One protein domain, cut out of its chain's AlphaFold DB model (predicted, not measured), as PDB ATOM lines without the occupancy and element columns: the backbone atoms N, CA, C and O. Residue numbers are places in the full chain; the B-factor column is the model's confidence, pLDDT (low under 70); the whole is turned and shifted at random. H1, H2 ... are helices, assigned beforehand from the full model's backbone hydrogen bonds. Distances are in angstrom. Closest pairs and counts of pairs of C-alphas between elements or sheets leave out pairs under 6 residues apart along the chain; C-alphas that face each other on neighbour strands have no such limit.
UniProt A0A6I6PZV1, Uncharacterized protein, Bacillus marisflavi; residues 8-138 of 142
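AT A GLANCE: This is residues 8 to 138 of the 142 residues of an uncharacterized protein of Bacillus marisflavi (UniProt A0A6I6PZV1). A long helical hairpin, H2 and H3, makes most of the length, and a shorter helical hairpin, H4 and H5, crosses it near the end where H2 begins and H3 ends. H1 packs on H5 at that end, while residues 51 to 57 stick out at the other. The printed part has 131 residues with five named helices, H1 to H5 in order, and no named strand; its class is all helix. It is loose, with a radius of gyration of the C-alphas of 18.0 A, and spans 65 by 32 by 23 A.

HOW THE PARTS SIT: H1, residues 8 to 19, is close to but not clearly touching H2, residues 21 to 46; the closest C-alphas, of Leu 17 and Leu 23, are 7.1 A apart. H2 and H3, residues 55 to 86, form a hairpin at a shallow tilt of 23 degrees, opposite ways. H3 touches H2 with residues 72 to 86 alone, the closest C-alphas being those of Tyr 30 and Tyr 79, 5.9 A. H4, residues 100 to 115, only just touches H2, with 3 pairs of C-alphas within 8 A, about perpendicular at 82 degrees; the closest are Leu 31 and Leu 114, 6.6 A. H4 and H5, residues 126 to 137, form a hairpin at 2 degrees, closest at C-alphas 109 and 132, 5.7 A. H5 touches H1 at 36 degrees, only just steep, closest at C-alphas 130 and 18, 6.0 A. Every O i to N i+4 pair is within hydrogen-bond range in H2, H3, H4 and H5, and 7 of 8 in H1.

IN THESE COORDINATES: H1 begins at C-alpha 8, (158.215, 109.069, 132.038). H2 is 37.8 A long and H3 46.9 A. H5 ends at C-alpha 137, (147.160, 110.819, 128.742).

THE WHOLE: The farthest C-alphas, of Glu 8 and Glu 52, are 65.6 A apart. The printed part has no cut; the link from H3 to H4 is long. Residues 47 to 53 have pLDDT under 70.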
ATOM      1  N   GLU A   8     157.962 109.296 130.613       92.31
ATOM      2  CA  GLU A   8     158.215 109.069 132.038       92.31
ATOM      3  C   GLU A   8     157.157 109.767 132.896       92.31
ATOM      4  O   GLU A   8     156.525 109.125 133.728       92.31
ATOM      5  N   TYR A   9     156.871 111.041 132.608       91.19
ATOM      6  CA  TYR A   9     155.860 111.800 133.342       91.19
ATOM      7  C   TYR A   9     154.451 111.216 133.166       91.19
ATOM      8  O   TYR A   9     153.677 111.169 134.114       91.19
ATOM      9  N   ARG A  10     154.112 110.715 131.969       91.62
ATOM     10  CA  ARG A  10     152.815 110.054 131.734       91.62
ATOM     11  C   ARG A  10     152.652 108.783 132.562       91.62
ATOM     12  O   ARG A  10     151.543 108.507 133.004       91.62
ATOM     13  N   LYS A  11     153.725 108.007 132.751       93.06
ATOM     14  CA  LYS A  11     153.698 106.792 133.580       93.06
ATOM     15  C   LYS A  11     153.472 107.136 135.049       93.06
ATOM     16  O   LYS A  11     152.565 106.577 135.652       93.06
ATOM     17  N   GLU A  12     154.234 108.093 135.574       94.19
ATOM     18  CA  GLU A  12     154.077 108.580 136.950       94.19
ATOM     19  C   GLU A  12     152.658 109.114 137.192       94.19
ATOM     20  O   GLU A  12     151.997 108.738 138.159       94.19
ATOM     21  N   LEU A  13     152.146 109.930 136.263       94.62
ATOM     22  CA  LEU A  13     150.802 110.488 136.362       94.62
ATOM     23  C   LEU A  13     149.715 109.407 136.255       94.62
ATOM     24  O   LEU A  13     148.709 109.488 136.952       94.62
ATOM     25  N   LEU A  14     149.893 108.376 135.422       96.00
ATOM     26  CA  LEU A  14     148.952 107.254 135.358       96.00
ATOM     27  C   LEU A  14     148.868 106.513 136.699       96.00
ATOM     28  O   LEU A  14     147.762 106.252 137.171       96.00
ATOM     29  N   GLU A  15     150.011 106.205 137.315       95.44
ATOM     30  CA  GLU A  15     150.067 105.538 138.623       95.44
ATOM     31  C   GLU A  15     149.356 106.361 139.709       95.44
ATOM     32  O   GLU A  15     148.604 105.805 140.513       95.44
ATOM     33  N   GLU A  16     149.527 107.687 139.691       96.06
ATOM     34  CA  GLU A  16     148.824 108.604 140.593       96.06
ATOM     35  C   GLU A  16     147.308 108.609 140.340       96.06
ATOM     36  O   GLU A  16     146.516 108.416 141.267       96.06
ATOM     37  N   LEU A  17     146.885 108.786 139.085       96.56
ATOM     38  CA  LEU A  17     145.473 108.924 138.720       96.56
ATOM     39  C   LEU A  17     144.670 107.640 138.968       96.56
ATOM     40  O   LEU A  17     143.505 107.721 139.356       96.56
ATOM     41  N   VAL A  18     145.269 106.458 138.790       94.50
ATOM     42  CA  VAL A  18     144.613 105.169 139.089       94.50
ATOM     43  C   VAL A  18     144.280 105.036 140.582       94.50
ATOM     44  O   VAL A  18     143.293 104.392 140.937       94.50
ATOM     45  N   GLN A  19     145.063 105.670 141.459       94.75
ATOM     46  CA  GLN A  19     144.830 105.688 142.908       94.75
ATOM     47  C   GLN A  19     143.992 106.896 143.374       94.75
ATOM     48  O   GLN A  19     143.602 106.964 144.548       94.75
ATOM     49  N   ASP A  20     143.681 107.849 142.486       95.88
ATOM     50  CA  ASP A  20     142.893 109.041 142.807       95.88
ATOM     51  C   ASP A  20     141.415 108.673 143.032       95.88
ATOM     52  O   ASP A  20     140.601 108.546 142.112       95.88
ATOM     53  N   LYS A  21     141.041 108.556 144.311       93.94
ATOM     54  CA  LYS A  21     139.661 108.281 144.742       93.94
ATOM     55  C   LYS A  21     138.663 109.338 144.267       93.94
ATOM     56  O   LYS A  21     137.503 109.005 144.027       93.94
ATOM     57  N   GLN A  22     139.076 110.602 144.154       95.06
ATOM     58  CA  GLN A  22     138.191 111.664 143.673       95.06
ATOM     59  C   GLN A  22     137.927 111.497 142.180       95.06
ATOM     60  O   GLN A  22     136.779 111.598 141.756       95.06
ATOM     61  N   LEU A  23     138.961 111.195 141.395       95.69
ATOM     62  CA  LEU A  23     138.808 110.913 139.969       95.69
ATOM     63  C   LEU A  23     137.922 109.692 139.731       95.69
ATOM     64  O   LEU A  23     137.012 109.750 138.907       95.69
ATOM     65  N   HIS A  24     138.130 108.624 140.500       94.62
ATOM     66  CA  HIS A  24     137.279 107.441 140.439       94.62
ATOM     67  C   HIS A  24     135.808 107.792 140.703       94.62
ATOM     68  O   HIS A  24     134.931 107.424 139.924       94.62
ATOM     69  N   GLN A  25     135.534 108.595 141.738       94.69
ATOM     70  CA  GLN A  25     134.179 109.066 142.025       94.69
ATOM     71  C   GLN A  25     133.602 109.926 140.892       94.69
ATOM     72  O   GLN A  25     132.419 109.803 140.582       94.69
ATOM     73  N   ILE A  26     134.406 110.784 140.256       96.19
ATOM     74  CA  ILE A  26     133.974 111.595 139.107       96.19
ATOM     75  C   ILE A  26     133.578 110.692 137.930       96.19
ATOM     76  O   ILE A  26     132.527 110.911 137.326       96.19
ATOM     77  N   ILE A  27     134.375 109.663 137.628       96.88
ATOM     78  CA  ILE A  27     134.068 108.690 136.569       96.88
ATOM     79  C   ILE A  27     132.781 107.933 136.906       96.88
ATOM     80  O   ILE A  27     131.885 107.852 136.067       96.88
ATOM     81  N   CYS A  28     132.636 107.448 138.140       95.56
ATOM     82  CA  CYS A  28     131.405 106.806 138.593       95.56
ATOM     83  C   CYS A  28     130.189 107.732 138.463       95.56
ATOM     84  O   CYS A  28     129.166 107.318 137.928       95.56
ATOM     85  N   ASN A  29     130.302 109.002 138.866       95.31
ATOM     86  CA  ASN A  29     129.220 109.981 138.738       95.31
ATOM     87  C   ASN A  29     128.829 110.224 137.273       95.31
ATOM     88  O   ASN A  29     127.642 110.324 136.966       95.31
ATOM     89  N   TYR A  30     129.810 110.292 136.368       96.69
ATOM     90  CA  TYR A  30     129.558 110.409 134.932       96.69
ATOM     91  C   TYR A  30     128.760 109.204 134.405       96.69
ATOM     92  O   TYR A  30     127.764 109.371 133.697       96.69
ATOM     93  N   LEU A  31     129.165 107.984 134.773       96.44
ATOM     94  CA  LEU A  31     128.497 106.751 134.347       96.44
ATOM     95  C   LEU A  31     127.093 106.633 134.942       96.44
ATOM     96  O   LEU A  31     126.148 106.331 134.218       96.44
ATOM     97  N   HIS A  32     126.943 106.947 136.227       94.88
ATOM     98  CA  HIS A  32     125.659 106.968 136.917       94.88
ATOM     99  C   HIS A  32     124.671 107.910 136.224       94.88
ATOM    100  O   HIS A  32     123.556 107.516 135.888       94.88
ATOM    101  N   LEU A  33     125.110 109.139 135.935       94.50
ATOM    102  CA  LEU A  33     124.302 110.128 135.227       94.50
ATOM    103  C   LEU A  33     123.948 109.665 133.806       94.50
ATOM    104  O   LEU A  33     122.827 109.890 133.356       94.50
ATOM    105  N   THR A  34     124.869 108.977 133.124       94.38
ATOM    106  CA  THR A  34     124.619 108.401 131.793       94.38
ATOM    107  C   THR A  34     123.483 107.375 131.826       94.38
ATOM    108  O   THR A  34     122.598 107.431 130.974       94.38
ATOM    109  N   VAL A  35     123.477 106.476 132.816       93.12
ATOM    110  CA  VAL A  35     122.409 105.475 132.992       93.12
ATOM    111  C   VAL A  35     121.077 106.158 133.304       93.12
ATOM    112  O   VAL A  35     120.098 105.923 132.603       93.12
ATOM    113  N   LEU A  36     121.055 107.079 134.277       91.31
ATOM    114  CA  LEU A  36     119.834 107.798 134.664       91.31
ATOM    115  C   LEU A  36     119.202 108.574 133.502       91.31
ATOM    116  O   LEU A  36     117.980 108.616 133.370       91.31
ATOM    117  N   ILE A  37     120.016 109.211 132.657       90.44
ATOM    118  CA  ILE A  37     119.518 109.942 131.485       90.44
ATOM    119  C   ILE A  37     118.866 108.991 130.483       90.44
ATOM    120  O   ILE A  37     117.840 109.341 129.899       90.44
ATOM    121  N   GLU A  38     119.437 107.806 130.270       88.75
ATOM    122  CA  GLU A  38     118.853 106.830 129.351       88.75
ATOM    123  C   GLU A  38     117.560 106.224 129.912       88.75
ATOM    124  O   GLU A  38     116.578 106.127 129.177       88.75
ATOM    125  N   ASP A  39     117.501 105.933 131.214       87.19
ATOM    126  CA  ASP A  39     116.274 105.473 131.878       87.19
ATOM    127  C   ASP A  39     115.145 106.501 131.734       87.19
ATOM    128  O   ASP A  39     114.046 106.166 131.285       87.19
ATOM    129  N   ILE A  40     115.440 107.780 132.000       85.69
ATOM    130  CA  ILE A  40     114.494 108.887 131.803       85.69
ATOM    131  C   ILE A  40     114.011 108.937 130.348       85.69
ATOM    132  O   ILE A  40     112.816 109.089 130.105       85.69
ATOM    133  N   ARG A  41     114.904 108.789 129.363       83.94
ATOM    134  CA  ARG A  41     114.528 108.790 127.937       83.94
ATOM    135  C   ARG A  41     113.624 107.617 127.574       83.94
ATOM    136  O   ARG A  41     112.736 107.765 126.734       83.94
ATOM    137  N   VAL A  42     113.854 106.445 128.160       84.75
ATOM    138  CA  VAL A  42     113.008 105.262 127.959       84.75
ATOM    139  C   VAL A  42     111.632 105.470 128.585       84.75
ATOM    140  O   VAL A  42     110.629 105.125 127.959       84.75
ATOM    141  N   GLU A  43     111.557 106.046 129.785       81.75
ATOM    142  CA  GLU A  43     110.289 106.393 130.433       81.75
ATOM    143  C   GLU A  43     109.516 107.451 129.644       81.75
ATOM    144  O   GLU A  43     108.328 107.274 129.390       81.75
ATOM    145  N   GLU A  44     110.184 108.500 129.169       77.31
ATOM    146  CA  GLU A  44     109.572 109.554 128.352       77.31
ATOM    147  C   GLU A  44     108.956 109.023 127.062       77.31
ATOM    148  O   GLU A  44     107.875 109.460 126.679       77.31
ATOM    149  N   LYS A  45     109.595 108.044 126.413       76.56
ATOM    150  CA  LYS A  45     109.035 107.383 125.222       76.56
ATOM    151  C   LYS A  45     107.748 106.606 125.512       76.56
ATOM    152  O   LYS A  45     106.989 106.357 124.581       76.56
ATOM    153  N   LYS A  46     107.519 106.189 126.762       74.62
ATOM    154  CA  LYS A  46     106.303 105.471 127.184       74.62
ATOM    155  C   LYS A  46     105.165 106.416 127.563       74.62
ATOM    156  O   LYS A  46     104.022 105.976 127.625       74.62
ATOM    157  N   VAL A  47     105.463 107.683 127.852       68.88
ATOM    158  CA  VAL A  47     104.439 108.683 128.157       68.88
ATOM    159  C   VAL A  47     103.768 109.089 126.846       68.88
ATOM    160  O   VAL A  47     104.254 109.956 126.122       68.88
ATOM    161  N   GLU A  48     102.637 108.460 126.532       60.50
ATOM    162  CA  GLU A  48     101.714 108.979 125.526       60.50
ATOM    163  C   GLU A  48     101.178 110.328 126.023       60.50
ATOM    164  O   GLU A  48     100.624 110.431 127.119       60.50
ATOM    165  N   ILE A  49     101.378 111.391 125.238       63.66
ATOM    166  CA  ILE A  49     100.729 112.679 125.494       63.66
ATOM    167  C   ILE A  49      99.229 112.418 125.363       63.66
ATOM    168  O   ILE A  49      98.745 112.195 124.255       63.66
ATOM    169  N   SER A  50      98.503 112.387 126.483       58.62
ATOM    170  CA  SER A  50      97.066 112.127 126.443       58.62
ATOM    171  C   SER A  50      96.362 113.230 125.650       58.62
ATOM    172  O   SER A  50      96.664 114.417 125.805       58.62
ATOM    173  N   GLU A  51      95.396 112.842 124.814       56.66
ATOM    174  CA  GLU A  51      94.613 113.759 123.968       56.66
ATOM    175  C   GLU A  51      93.842 114.824 124.782       56.66
ATOM    176  O   GLU A  51      93.383 115.825 124.239       56.66
ATOM    177  N   GLU A  52      93.744 114.655 126.105       62.72
ATOM    178  CA  GLU A  52      93.102 115.582 127.044       62.72
ATOM    179  C   GLU A  52      94.008 116.740 127.514       62.72
ATOM    180  O   GLU A  52      93.554 117.655 128.216       62.72
ATOM    181  N   MET A  53      95.300 116.745 127.167       69.50
ATOM    182  CA  MET A  53      96.184 117.858 127.517       69.50
ATOM    183  C   MET A  53      95.919 119.080 126.632       69.50
ATOM    184  O   MET A  53      96.189 119.082 125.439       69.50
ATOM    185  N   SER A  54      95.488 120.190 127.239       80.12
ATOM    186  CA  SER A  54      95.406 121.477 126.533       80.12
ATOM    187  C   SER A  54      96.766 121.885 125.940       80.12
ATOM    188  O   SER A  54      97.782 121.766 126.633       80.12
ATOM    189  N   ASP A  55      96.776 122.512 124.762       81.88
ATOM    190  CA  ASP A  55      97.978 123.031 124.081       81.88
ATOM    191  C   ASP A  55      98.939 123.819 124.984       81.88
ATOM    192  O   ASP A  55     100.161 123.753 124.838       81.88
ATOM    193  N   LYS A  56      98.399 124.593 125.935       84.00
ATOM    194  CA  LYS A  56      99.204 125.357 126.897       84.00
ATOM    195  C   LYS A  56     100.035 124.435 127.797       84.00
ATOM    196  O   LYS A  56     101.233 124.661 127.941       84.00
ATOM    197  N   LYS A  57      99.419 123.384 128.346       81.38
ATOM    198  CA  LYS A  57     100.089 122.388 129.197       81.38
ATOM    199  C   LYS A  57     101.130 121.585 128.416       81.38
ATOM    200  O   LYS A  57     102.188 121.292 128.960       81.38
ATOM    201  N   ILE A  58     100.865 121.281 127.143       83.06
ATOM    202  CA  ILE A  58     101.835 120.603 126.268       83.06
ATOM    203  C   ILE A  58     103.082 121.479 126.082       83.06
ATOM    204  O   ILE A  58     104.201 121.012 126.287       83.06
ATOM    205  N   ARG A  59     102.910 122.769 125.761       83.75
ATOM    206  CA  ARG A  59     104.043 123.703 125.612       83.75
ATOM    207  C   ARG A  59     104.855 123.857 126.896       83.75
ATOM    208  O   ARG A  59     106.084 123.852 126.841       83.75
ATOM    209  N   GLU A  60     104.186 123.977 128.041       85.12
ATOM    210  CA  GLU A  60     104.847 124.055 129.350       85.12
ATOM    211  C   GLU A  60     105.647 122.777 129.651       85.12
ATOM    212  O   GLU A  60     106.817 122.864 130.025       85.12
ATOM    213  N   TYR A  61     105.066 121.599 129.402       83.94
ATOM    214  CA  TYR A  61     105.745 120.312 129.561       83.94
ATOM    215  C   TYR A  61     106.997 120.204 128.679       83.94
ATOM    216  O   TYR A  61     108.084 119.925 129.183       83.94
ATOM    217  N   VAL A  62     106.884 120.502 127.381       84.12
ATOM    218  CA  VAL A  62     108.018 120.461 126.438       84.12
ATOM    219  C   VAL A  62     109.130 121.431 126.852       84.12
ATOM    220  O   VAL A  62     110.317 121.092 126.775       84.12
ATOM    221  N   SER A  63     108.772 122.626 127.329       84.44
ATOM    222  CA  SER A  63     109.747 123.608 127.810       84.44
ATOM    223  C   SER A  63     110.486 123.124 129.057       84.44
ATOM    224  O   SER A  63     111.708 123.283 129.136       84.44
ATOM    225  N   LEU A  64     109.774 122.537 130.024       86.56
ATOM    226  CA  LEU A  64     110.384 121.963 131.225       86.56
ATOM    227  C   LEU A  64     111.310 120.801 130.870       86.56
ATOM    228  O   LEU A  64     112.424 120.731 131.393       86.56
ATOM    229  N   GLN A  65     110.897 119.950 129.930       85.00
ATOM    230  CA  GLN A  65     111.707 118.828 129.470       85.00
ATOM    231  C   GLN A  65     112.989 119.275 128.779       85.00
ATOM    232  O   GLN A  65     114.077 118.795 129.097       85.00
ATOM    233  N   SER A  66     112.892 120.268 127.898       86.06
ATOM    234  CA  SER A  66     114.065 120.841 127.233       86.06
ATOM    235  C   SER A  66     115.047 121.439 128.247       86.06
ATOM    236  O   SER A  66     116.254 121.219 128.146       86.06
ATOM    237  N   ARG A  67     114.542 122.141 129.274       87.81
ATOM    238  CA  ARG A  67     115.377 122.704 130.348       87.81
ATOM    239  C   ARG A  67     116.041 121.616 131.192       87.81
ATOM    240  O   ARG A  67     117.222 121.741 131.508       87.81
ATOM    241  N   LYS A  68     115.309 120.559 131.544       89.06
ATOM    242  CA  LYS A  68     115.846 119.404 132.272       89.06
ATOM    243  C   LYS A  68     116.973 118.739 131.478       89.06
ATOM    244  O   LYS A  68     118.068 118.573 132.008       89.06
ATOM    245  N   ASN A  69     116.733 118.435 130.203       87.00
ATOM    246  CA  ASN A  69     117.716 117.792 129.331       87.00
ATOM    247  C   ASN A  69     118.968 118.655 129.160       87.00
ATOM    248  O   ASN A  69     120.079 118.136 129.225       87.00
ATOM    249  N   TYR A  70     118.807 119.973 129.027       89.38
ATOM    250  CA  TYR A  70     119.936 120.900 128.996       89.38
ATOM    251  C   TYR A  70     120.796 120.826 130.269       89.38
ATOM    252  O   TYR A  70     122.020 120.742 130.176       89.38
ATOM    253  N   ILE A  71     120.173 120.818 131.454       89.56
ATOM    254  CA  ILE A  71     120.890 120.729 132.737       89.56
ATOM    255  C   ILE A  71     121.643 119.398 132.846       89.56
ATOM    256  O   ILE A  71     122.827 119.397 133.176       89.56
ATOM    257  N   LEU A  72     120.980 118.284 132.532       90.56
ATOM    258  CA  LEU A  72     121.566 116.944 132.604       90.56
ATOM    259  C   LEU A  72     122.757 116.794 131.646       90.56
ATOM    260  O   LEU A  72     123.831 116.356 132.058       90.56
ATOM    261  N   HIS A  73     122.612 117.240 130.396       88.62
ATOM    262  CA  HIS A  73     123.708 117.232 129.427       88.62
ATOM    263  C   HIS A  73     124.869 118.144 129.844       88.62
ATOM    264  O   HIS A  73     126.027 117.753 129.713       88.62
ATOM    265  N   SER A  74     124.581 119.316 130.414       90.50
ATOM    266  CA  SER A  74     125.625 120.224 130.913       90.50
ATOM    267  C   SER A  74     126.422 119.605 132.067       90.50
ATOM    268  O   SER A  74     127.637 119.774 132.138       90.50
ATOM    269  N   GLN A  75     125.764 118.856 132.959       92.12
ATOM    270  CA  GLN A  75     126.440 118.138 134.044       92.12
ATOM    271  C   GLN A  75     127.316 116.990 133.528       92.12
ATOM    272  O   GLN A  75     128.432 116.818 134.019       92.12
ATOM    273  N   MET A  76     126.853 116.235 132.526       92.69
ATOM    274  CA  MET A  76     127.676 115.202 131.883       92.69
ATOM    275  C   MET A  76     128.946 115.795 131.267       92.69
ATOM    276  O   MET A  76     130.040 115.301 131.535       92.69
ATOM    277  N   GLU A  77     128.811 116.869 130.483       91.88
ATOM    278  CA  GLU A  77     129.964 117.535 129.865       91.88
ATOM    279  C   GLU A  77     130.922 118.094 130.919       91.88
ATOM    280  O   GLU A  77     132.136 117.962 130.776       91.88
ATOM    281  N   PHE A  78     130.408 118.638 132.024       93.19
ATOM    282  CA  PHE A  78     131.248 119.095 133.129       93.19
ATOM    283  C   PHE A  78     132.105 117.963 133.722       93.19
ATOM    284  O   PHE A  78     133.317 118.126 133.872       93.19
ATOM    285  N   TYR A  79     131.514 116.800 134.014       95.19
ATOM    286  CA  TYR A  79     132.268 115.651 134.528       95.19
ATOM    287  C   TYR A  79     133.287 115.119 133.519       95.19
ATOM    288  O   TYR A  79     134.428 114.847 133.892       95.19
ATOM    289  N   LYS A  80     132.909 115.018 132.241       94.88
ATOM    290  CA  LYS A  80     133.831 114.661 131.157       94.88
ATOM    291  C   LYS A  80     135.032 115.611 131.127       94.88
ATOM    292  O   LYS A  80     136.170 115.148 131.165       94.88
ATOM    293  N   ASN A  81     134.796 116.923 131.155       93.44
ATOM    294  CA  ASN A  81     135.865 117.923 131.149       93.44
ATOM    295  C   ASN A  81     136.783 117.802 132.373       93.44
ATOM    296  O   ASN A  81     137.996 117.923 132.222       93.44
ATOM    297  N   LEU A  82     136.241 117.509 133.562       94.62
ATOM    298  CA  LEU A  82     137.050 117.257 134.761       94.62
ATOM    299  C   LEU A  82     137.966 116.036 134.603       94.62
ATOM    300  O   LEU A  82     139.140 116.110 134.963       94.62
ATOM    301  N   ILE A  83     137.455 114.929 134.053       95.19
ATOM    302  CA  ILE A  83     138.248 113.711 133.807       95.19
ATOM    303  C   ILE A  83     139.401 114.021 132.850       95.19
ATOM    304  O   ILE A  83     140.550 113.656 133.103       95.19
ATOM    305  N   ILE A  84     139.107 114.723 131.757       92.88
ATOM    306  CA  ILE A  84     140.106 115.021 130.732       92.88
ATOM    307  C   ILE A  84     141.147 116.026 131.255       92.88
ATOM    308  O   ILE A  84     142.345 115.829 131.034       92.88
ATOM    309  N   GLN A  85     140.721 117.045 132.010       91.50
ATOM    310  CA  GLN A  85     141.611 118.009 132.664       91.50
ATOM    311  C   GLN A  85     142.550 117.327 133.669       91.50
ATOM    312  O   GLN A  85     143.744 117.628 133.698       91.50
ATOM    313  N   LYS A  86     142.043 116.367 134.454       91.94
ATOM    314  CA  LYS A  86     142.852 115.542 135.369       91.94
ATOM    315  C   LYS A  86     143.935 114.742 134.640       91.94
ATOM    316  O   LYS A  86     145.000 114.525 135.200       91.94
ATOM    317  N   CYS A  87     143.709 114.388 133.376       90.56
ATOM    318  CA  CYS A  87     144.703 113.747 132.513       90.56
ATOM    319  C   CYS A  87     145.681 114.749 131.854       90.56
ATOM    320  O   CYS A  87     146.311 114.421 130.853       90.56
ATOM    321  N   GLY A  88     145.789 115.984 132.356       86.25
ATOM    322  CA  GLY A  88     146.770 116.975 131.892       86.25
ATOM    323  C   GLY A  88     146.422 117.675 130.573       86.25
ATOM    324  O   GLY A  88     147.254 118.392 130.018       86.25
ATOM    325  N   ASN A  89     145.204 117.492 130.062       82.81
ATOM    326  CA  ASN A  89     144.741 118.181 128.861       82.81
ATOM    327  C   ASN A  89     144.198 119.570 129.232       82.81
ATOM    328  O   ASN A  89     143.284 119.694 130.047       82.81
ATOM    329  N   ASP A  90     144.746 120.615 128.612       79.25
ATOM    330  CA  ASP A  90     144.344 122.003 128.860       79.25
ATOM    331  C   ASP A  90     142.954 122.286 128.265       79.25
ATOM    332  O   ASP A  90     142.789 122.406 127.048       79.25
ATOM    333  N   ILE A  91     141.938 122.322 129.132       82.12
ATOM    334  CA  ILE A  91     140.528 122.498 128.773       82.12
ATOM    335  C   ILE A  91     139.898 123.544 129.689       82.12
ATOM    336  O   ILE A  91     140.018 123.488 130.914       82.12
ATOM    337  N   ASP A  92     139.153 124.464 129.080       80.25
ATOM    338  CA  ASP A  92     138.236 125.351 129.788       80.25
ATOM    339  C   ASP A  92     136.956 124.568 130.127       80.25
ATOM    340  O   ASP A  92     136.170 124.222 129.240       80.25
ATOM    341  N   LEU A  93     136.750 124.292 131.420       79.31
ATOM    342  CA  LEU A  93     135.634 123.486 131.930       79.31
ATOM    343  C   LEU A  93     134.252 123.992 131.480       79.31
ATOM    344  O   LEU A  93     133.320 123.191 131.408       79.31
ATOM    345  N   LEU A  94     134.120 125.294 131.193       76.38
ATOM    346  CA  LEU A  94     132.861 125.933 130.796       76.38
ATOM    347  C   LEU A  94     132.679 126.013 129.279       76.38
ATOM    348  O   LEU A  94     131.545 126.096 128.810       76.38
ATOM    349  N   LYS A  95     133.773 126.011 128.508       76.00
ATOM    350  CA  LYS A  95     133.716 126.047 127.034       76.00
ATOM    351  C   LYS A  95     133.741 124.659 126.407       76.00
ATOM    352  O   LYS A  95     133.350 124.524 125.250       76.00
ATOM    353  N   GLY A  96     134.154 123.649 127.165       72.00
ATOM    354  CA  GLY A  96     134.184 122.270 126.713       72.00
ATOM    355  C   GLY A  96     135.415 121.924 125.892       72.00
ATOM    356  O   GLY A  96     136.271 122.756 125.576       72.00
ATOM    357  N   TRP A  97     135.508 120.641 125.569       80.69
ATOM    358  CA  TRP A  97     136.631 120.083 124.841       80.69
ATOM    359  C   TRP A  97     136.390 120.109 123.331       80.69
ATOM    360  O   TRP A  97     135.554 119.380 122.810       80.69
ATOM    361  N   ASN A  98     137.144 120.930 122.598       79.81
ATOM    362  CA  ASN A  98     137.052 120.985 121.137       79.81
ATOM    363  C   ASN A  98     138.034 120.003 120.471       79.81
ATOM    364  O   ASN A  98     138.964 120.411 119.776       79.81
ATOM    365  N   ASN A  99     137.858 118.705 120.729       85.00
ATOM    366  CA  ASN A  99     138.662 117.642 120.124       85.00
ATOM    367  C   ASN A  99     137.765 116.467 119.690       85.00
ATOM    368  O   ASN A  99     137.573 115.530 120.460       85.00
ATOM    369  N   PRO A 100     137.243 116.470 118.448       87.56
ATOM    370  CA  PRO A 100     136.311 115.441 117.977       87.56
ATOM    371  C   PRO A 100     136.874 114.012 118.026       87.56
ATOM    372  O   PRO A 100     136.143 113.061 118.299       87.56
ATOM    373  N   LYS A 101     138.181 113.849 117.772       87.06
ATOM    374  CA  LYS A 101     138.857 112.545 117.859       87.06
ATOM    375  C   LYS A 101     138.944 112.083 119.313       87.06
ATOM    376  O   LYS A 101     138.622 110.935 119.608       87.06
ATOM    377  N   GLY A 102     139.345 112.986 120.205       88.56
ATOM    378  CA  GLY A 102     139.377 112.749 121.642       88.56
ATOM    379  C   GLY A 102     137.999 112.388 122.200       88.56
ATOM    380  O   GLY A 102     137.881 111.412 122.935       88.56
ATOM    381  N   ASP A 103     136.955 113.096 121.771       91.00
ATOM    382  CA  ASP A 103     135.561 112.818 122.125       91.00
ATOM    383  C   ASP A 103     135.124 111.417 121.696       91.00
ATOM    384  O   ASP A 103     134.537 110.675 122.485       91.00
ATOM    385  N   ALA A 104     135.430 111.022 120.458       91.75
ATOM    386  CA  ALA A 104     135.111 109.687 119.964       91.75
ATOM    387  C   ALA A 104     135.811 108.594 120.790       91.75
ATOM    388  O   ALA A 104     135.174 107.620 121.192       91.75
ATOM    389  N   ILE A 105     137.099 108.780 121.087       92.06
ATOM    390  CA  ILE A 105     137.887 107.862 121.917       92.06
ATOM    391  C   ILE A 105     137.303 107.774 123.330       92.06
ATOM    392  O   ILE A 105     137.041 106.674 123.819       92.06
ATOM    393  N   PHE A 106     137.034 108.914 123.967       94.38
ATOM    394  CA  PHE A 106     136.419 108.969 125.290       94.38
ATOM    395  C   PHE A 106     135.103 108.183 125.311       94.38
ATOM    396  O   PHE A 106     134.925 107.297 126.144       94.38
ATOM    397  N   ASN A 107     134.224 108.415 124.333       93.81
ATOM    398  CA  ASN A 107     132.937 107.725 124.225       93.81
ATOM    399  C   ASN A 107     133.073 106.202 124.049       93.81
ATOM    400  O   ASN A 107     132.276 105.445 124.615       93.81
ATOM    401  N   ILE A 108     134.087 105.730 123.319       94.50
ATOM    402  CA  ILE A 108     134.387 104.294 123.190       94.50
ATOM    403  C   ILE A 108     134.741 103.696 124.556       94.50
ATOM    404  O   ILE A 108     134.186 102.664 124.946       94.50
ATOM    405  N   HIS A 109     135.622 104.355 125.310       94.88
ATOM    406  CA  HIS A 109     136.019 103.889 126.638       94.88
ATOM    407  C   HIS A 109     134.869 103.952 127.645       94.88
ATOM    408  O   HIS A 109     134.673 102.993 128.389       94.88
ATOM    409  N   ILE A 110     134.057 105.011 127.620       95.50
ATOM    410  CA  ILE A 110     132.829 105.108 128.420       95.50
ATOM    411  C   ILE A 110     131.878 103.954 128.107       95.50
ATOM    412  O   ILE A 110     131.356 103.325 129.023       95.50
ATOM    413  N   THR A 111     131.680 103.623 126.831       94.50
ATOM    414  CA  THR A 111     130.821 102.496 126.441       94.50
ATOM    415  C   THR A 111     131.339 101.178 127.018       94.50
ATOM    416  O   THR A 111     130.552 100.334 127.448       94.50
ATOM    417  N   ASN A 112     132.659 100.986 127.055       93.69
ATOM    418  CA  ASN A 112     133.259  99.808 127.676       93.69
ATOM    419  C   ASN A 112     133.110  99.818 129.208       93.69
ATOM    420  O   ASN A 112     132.796  98.787 129.802       93.69
ATOM    421  N   LEU A 113     133.275 100.980 129.846       94.81
ATOM    422  CA  LEU A 113     133.045 101.153 131.280       94.81
ATOM    423  C   LEU A 113     131.601 100.831 131.658       94.81
ATOM    424  O   LEU A 113     131.396 100.062 132.587       94.81
ATOM    425  N   LEU A 114     130.612 101.324 130.908       94.62
ATOM    426  CA  LEU A 114     129.190 101.050 131.156       94.62
ATOM    427  C   LEU A 114     128.866  99.551 131.131       94.62
ATOM    428  O   LEU A 114     128.093  99.084 131.961       94.62
ATOM    429  N   LYS A 115     129.495  98.772 130.241       92.31
ATOM    430  CA  LYS A 115     129.331  97.304 130.206       92.31
ATOM    431  C   LYS A 115     129.864  96.602 131.459       92.31
ATOM    432  O   LYS A 115     129.469  95.474 131.730       92.31
ATOM    433  N   ASN A 116     130.778  97.246 132.183       90.00
ATOM    434  CA  ASN A 116     131.439  96.723 133.377       90.00
ATOM    435  C   ASN A 116     131.047  97.491 134.654       90.00
ATOM    436  O   ASN A 116     131.625  97.246 135.711       90.00
ATOM    437  N   TYR A 117     130.111  98.436 134.559       93.25
ATOM    438  CA  TYR A 117     129.699  99.291 135.662       93.25
ATOM    439  C   TYR A 117     128.609  98.604 136.479       93.25
ATOM    440  O   TYR A 117     127.577  98.195 135.944       93.25
ATOM    441  N   ASN A 118     128.820  98.502 137.788       90.56
ATOM    442  CA  ASN A 118     127.786  98.084 138.719       90.56
ATOM    443  C   ASN A 118     127.046  99.320 139.237       90.56
ATOM    444  O   ASN A 118     127.514  99.993 140.158       90.56
ATOM    445  N   PHE A 119     125.882  99.593 138.651       87.81
ATOM    446  CA  PHE A 119     125.055 100.745 139.003       87.81
ATOM    447  C   PHE A 119     124.633 100.749 140.481       87.81
ATOM    448  O   PHE A 119     124.754 101.775 141.145       87.81
ATOM    449  N   GLU A 120     124.200  99.607 141.023       88.25
ATOM    450  CA  GLU A 120     123.706  99.503 142.407       88.25
ATOM    451  C   GLU A 120     124.795  99.782 143.445       88.25
ATOM    452  O   GLU A 120     124.535 100.370 144.494       88.25
ATOM    453  N   LYS A 121     126.024  99.347 143.155       89.06
ATOM    454  CA  LYS A 121     127.178  99.523 144.046       89.06
ATOM    455  C   LYS A 121     127.998 100.770 143.732       89.06
ATOM    456  O   LYS A 121     128.927 101.070 144.475       89.06
ATOM    457  N   ASN A 122     127.657 101.476 142.657       87.50
ATOM    458  CA  ASN A 122     128.428 102.582 142.105       87.50
ATOM    459  C   ASN A 122     129.925 102.244 141.944       87.50
ATOM    460  O   ASN A 122     130.798 103.002 142.363       87.50
ATOM    461  N   ASP A 123     130.197 101.081 141.355       89.12
ATOM    462  CA  ASP A 123     131.529 100.475 141.298       89.12
ATOM    463  C   ASP A 123     131.923 100.140 139.855       89.12
ATOM    464  O   ASP A 123     131.089  99.693 139.063       89.12
ATOM    465  N   ILE A 124     133.193 100.349 139.509       90.75
ATOM    466  CA  ILE A 124     133.742 100.114 138.167       90.75
ATOM    467  C   ILE A 124     135.023  99.302 138.235       90.75
ATOM    468  O   ILE A 124     135.859  99.488 139.114       90.75
ATOM    469  N   ASN A 125     135.217  98.444 137.234       88.38
ATOM    470  CA  ASN A 125     136.444  97.672 137.097       88.38
ATOM    471  C   ASN A 125     137.674  98.607 136.968       88.38
ATOM    472  O   ASN A 125     137.773  99.330 135.965       88.38
ATOM    473  N   PRO A 126     138.637  98.557 137.913       89.00
ATOM    474  CA  PRO A 126     139.812  99.431 137.910       89.00
ATOM    475  C   PRO A 126     140.657  99.331 136.638       89.00
ATOM    476  O   PRO A 126     141.155 100.344 136.156       89.00
ATOM    477  N   TYR A 127     140.757  98.145 136.029       91.25
ATOM    478  CA  TYR A 127     141.532  97.955 134.799       91.25
ATOM    479  C   TYR A 127     140.934  98.717 133.610       91.25
ATOM    480  O   TYR A 127     141.652  99.215 132.748       91.25
ATOM    481  N   VAL A 128     139.605  98.835 133.549       92.38
ATOM    482  CA  VAL A 128     138.938  99.566 132.461       92.38
ATOM    483  C   VAL A 128     139.092 101.079 132.657       92.38
ATOM    484  O   VAL A 128     139.221 101.813 131.677       92.38
ATOM    485  N   VAL A 129     139.141 101.538 133.913       94.81
ATOM    486  CA  VAL A 129     139.479 102.928 134.258       94.81
ATOM    487  C   VAL A 129     140.905 103.248 133.841       94.81
ATOM    488  O   VAL A 129     141.125 104.236 133.148       94.81
ATOM    489  N   GLU A 130     141.860 102.392 134.193       95.62
ATOM    490  CA  GLU A 130     143.263 102.558 133.814       95.62
ATOM    491  C   GLU A 130     143.429 102.675 132.291       95.62
ATOM    492  O   GLU A 130     144.128 103.569 131.819       95.62
ATOM    493  N   LEU A 131     142.712 101.864 131.504       95.00
ATOM    494  CA  LEU A 131     142.715 101.968 130.039       95.00
ATOM    495  C   LEU A 131     142.172 103.309 129.521       95.00
ATOM    496  O   LEU A 131     142.713 103.849 128.552       95.00
ATOM    497  N   LEU A 132     141.114 103.853 130.137       95.88
ATOM    498  CA  LEU A 132     140.618 105.196 129.812       95.88
ATOM    499  C   LEU A 132     141.708 106.239 130.095       95.88
ATOM    500  O   LEU A 132     142.043 107.020 129.206       95.88
ATOM    501  N   LEU A 133     142.278 106.227 131.302       96.25
ATOM    502  CA  LEU A 133     143.288 107.198 131.735       96.25
ATOM    503  C   LEU A 133     144.541 107.137 130.861       96.25
ATOM    504  O   LEU A 133     144.988 108.166 130.357       96.25
ATOM    505  N   TYR A 134     145.050 105.931 130.601       94.81
ATOM    506  CA  TYR A 134     146.170 105.702 129.693       94.81
ATOM    507  C   TYR A 134     145.905 106.325 128.324       94.81
ATOM    508  O   TYR A 134     146.766 107.002 127.766       94.81
ATOM    509  N   THR A 135     144.706 106.135 127.779       93.56
ATOM    510  CA  THR A 135     144.375 106.650 126.451       93.56
ATOM    511  C   THR A 135     144.276 108.174 126.451       93.56
ATOM    512  O   THR A 135     144.826 108.813 125.556       93.56
ATOM    513  N   LEU A 136     143.653 108.772 127.474       92.62
ATOM    514  CA  LEU A 136     143.523 110.229 127.608       92.62
ATOM    515  C   LEU A 136     144.863 110.944 127.815       92.62
ATOM    516  O   LEU A 136     145.068 112.026 127.263       92.62
ATOM    517  N   LEU A 137     145.786 110.330 128.561       92.56
ATOM    518  CA  LEU A 137     147.160 110.819 128.742       92.56
ATOM    519  C   LEU A 137     147.983 110.781 127.446       92.56
ATOM    520  O   LEU A 137     149.004 111.459 127.350       92.56
ATOM    521  N   ASN A 138     147.562 109.972 126.469       90.19
ATOM    522  CA  ASN A 138     148.289 109.716 125.229       90.19
ATOM    523  C   ASN A 138     147.589 110.227 123.962       90.19
ATOM    524  O   ASN A 138     147.985 109.874 122.854       90.19
TER     525      ASN A 138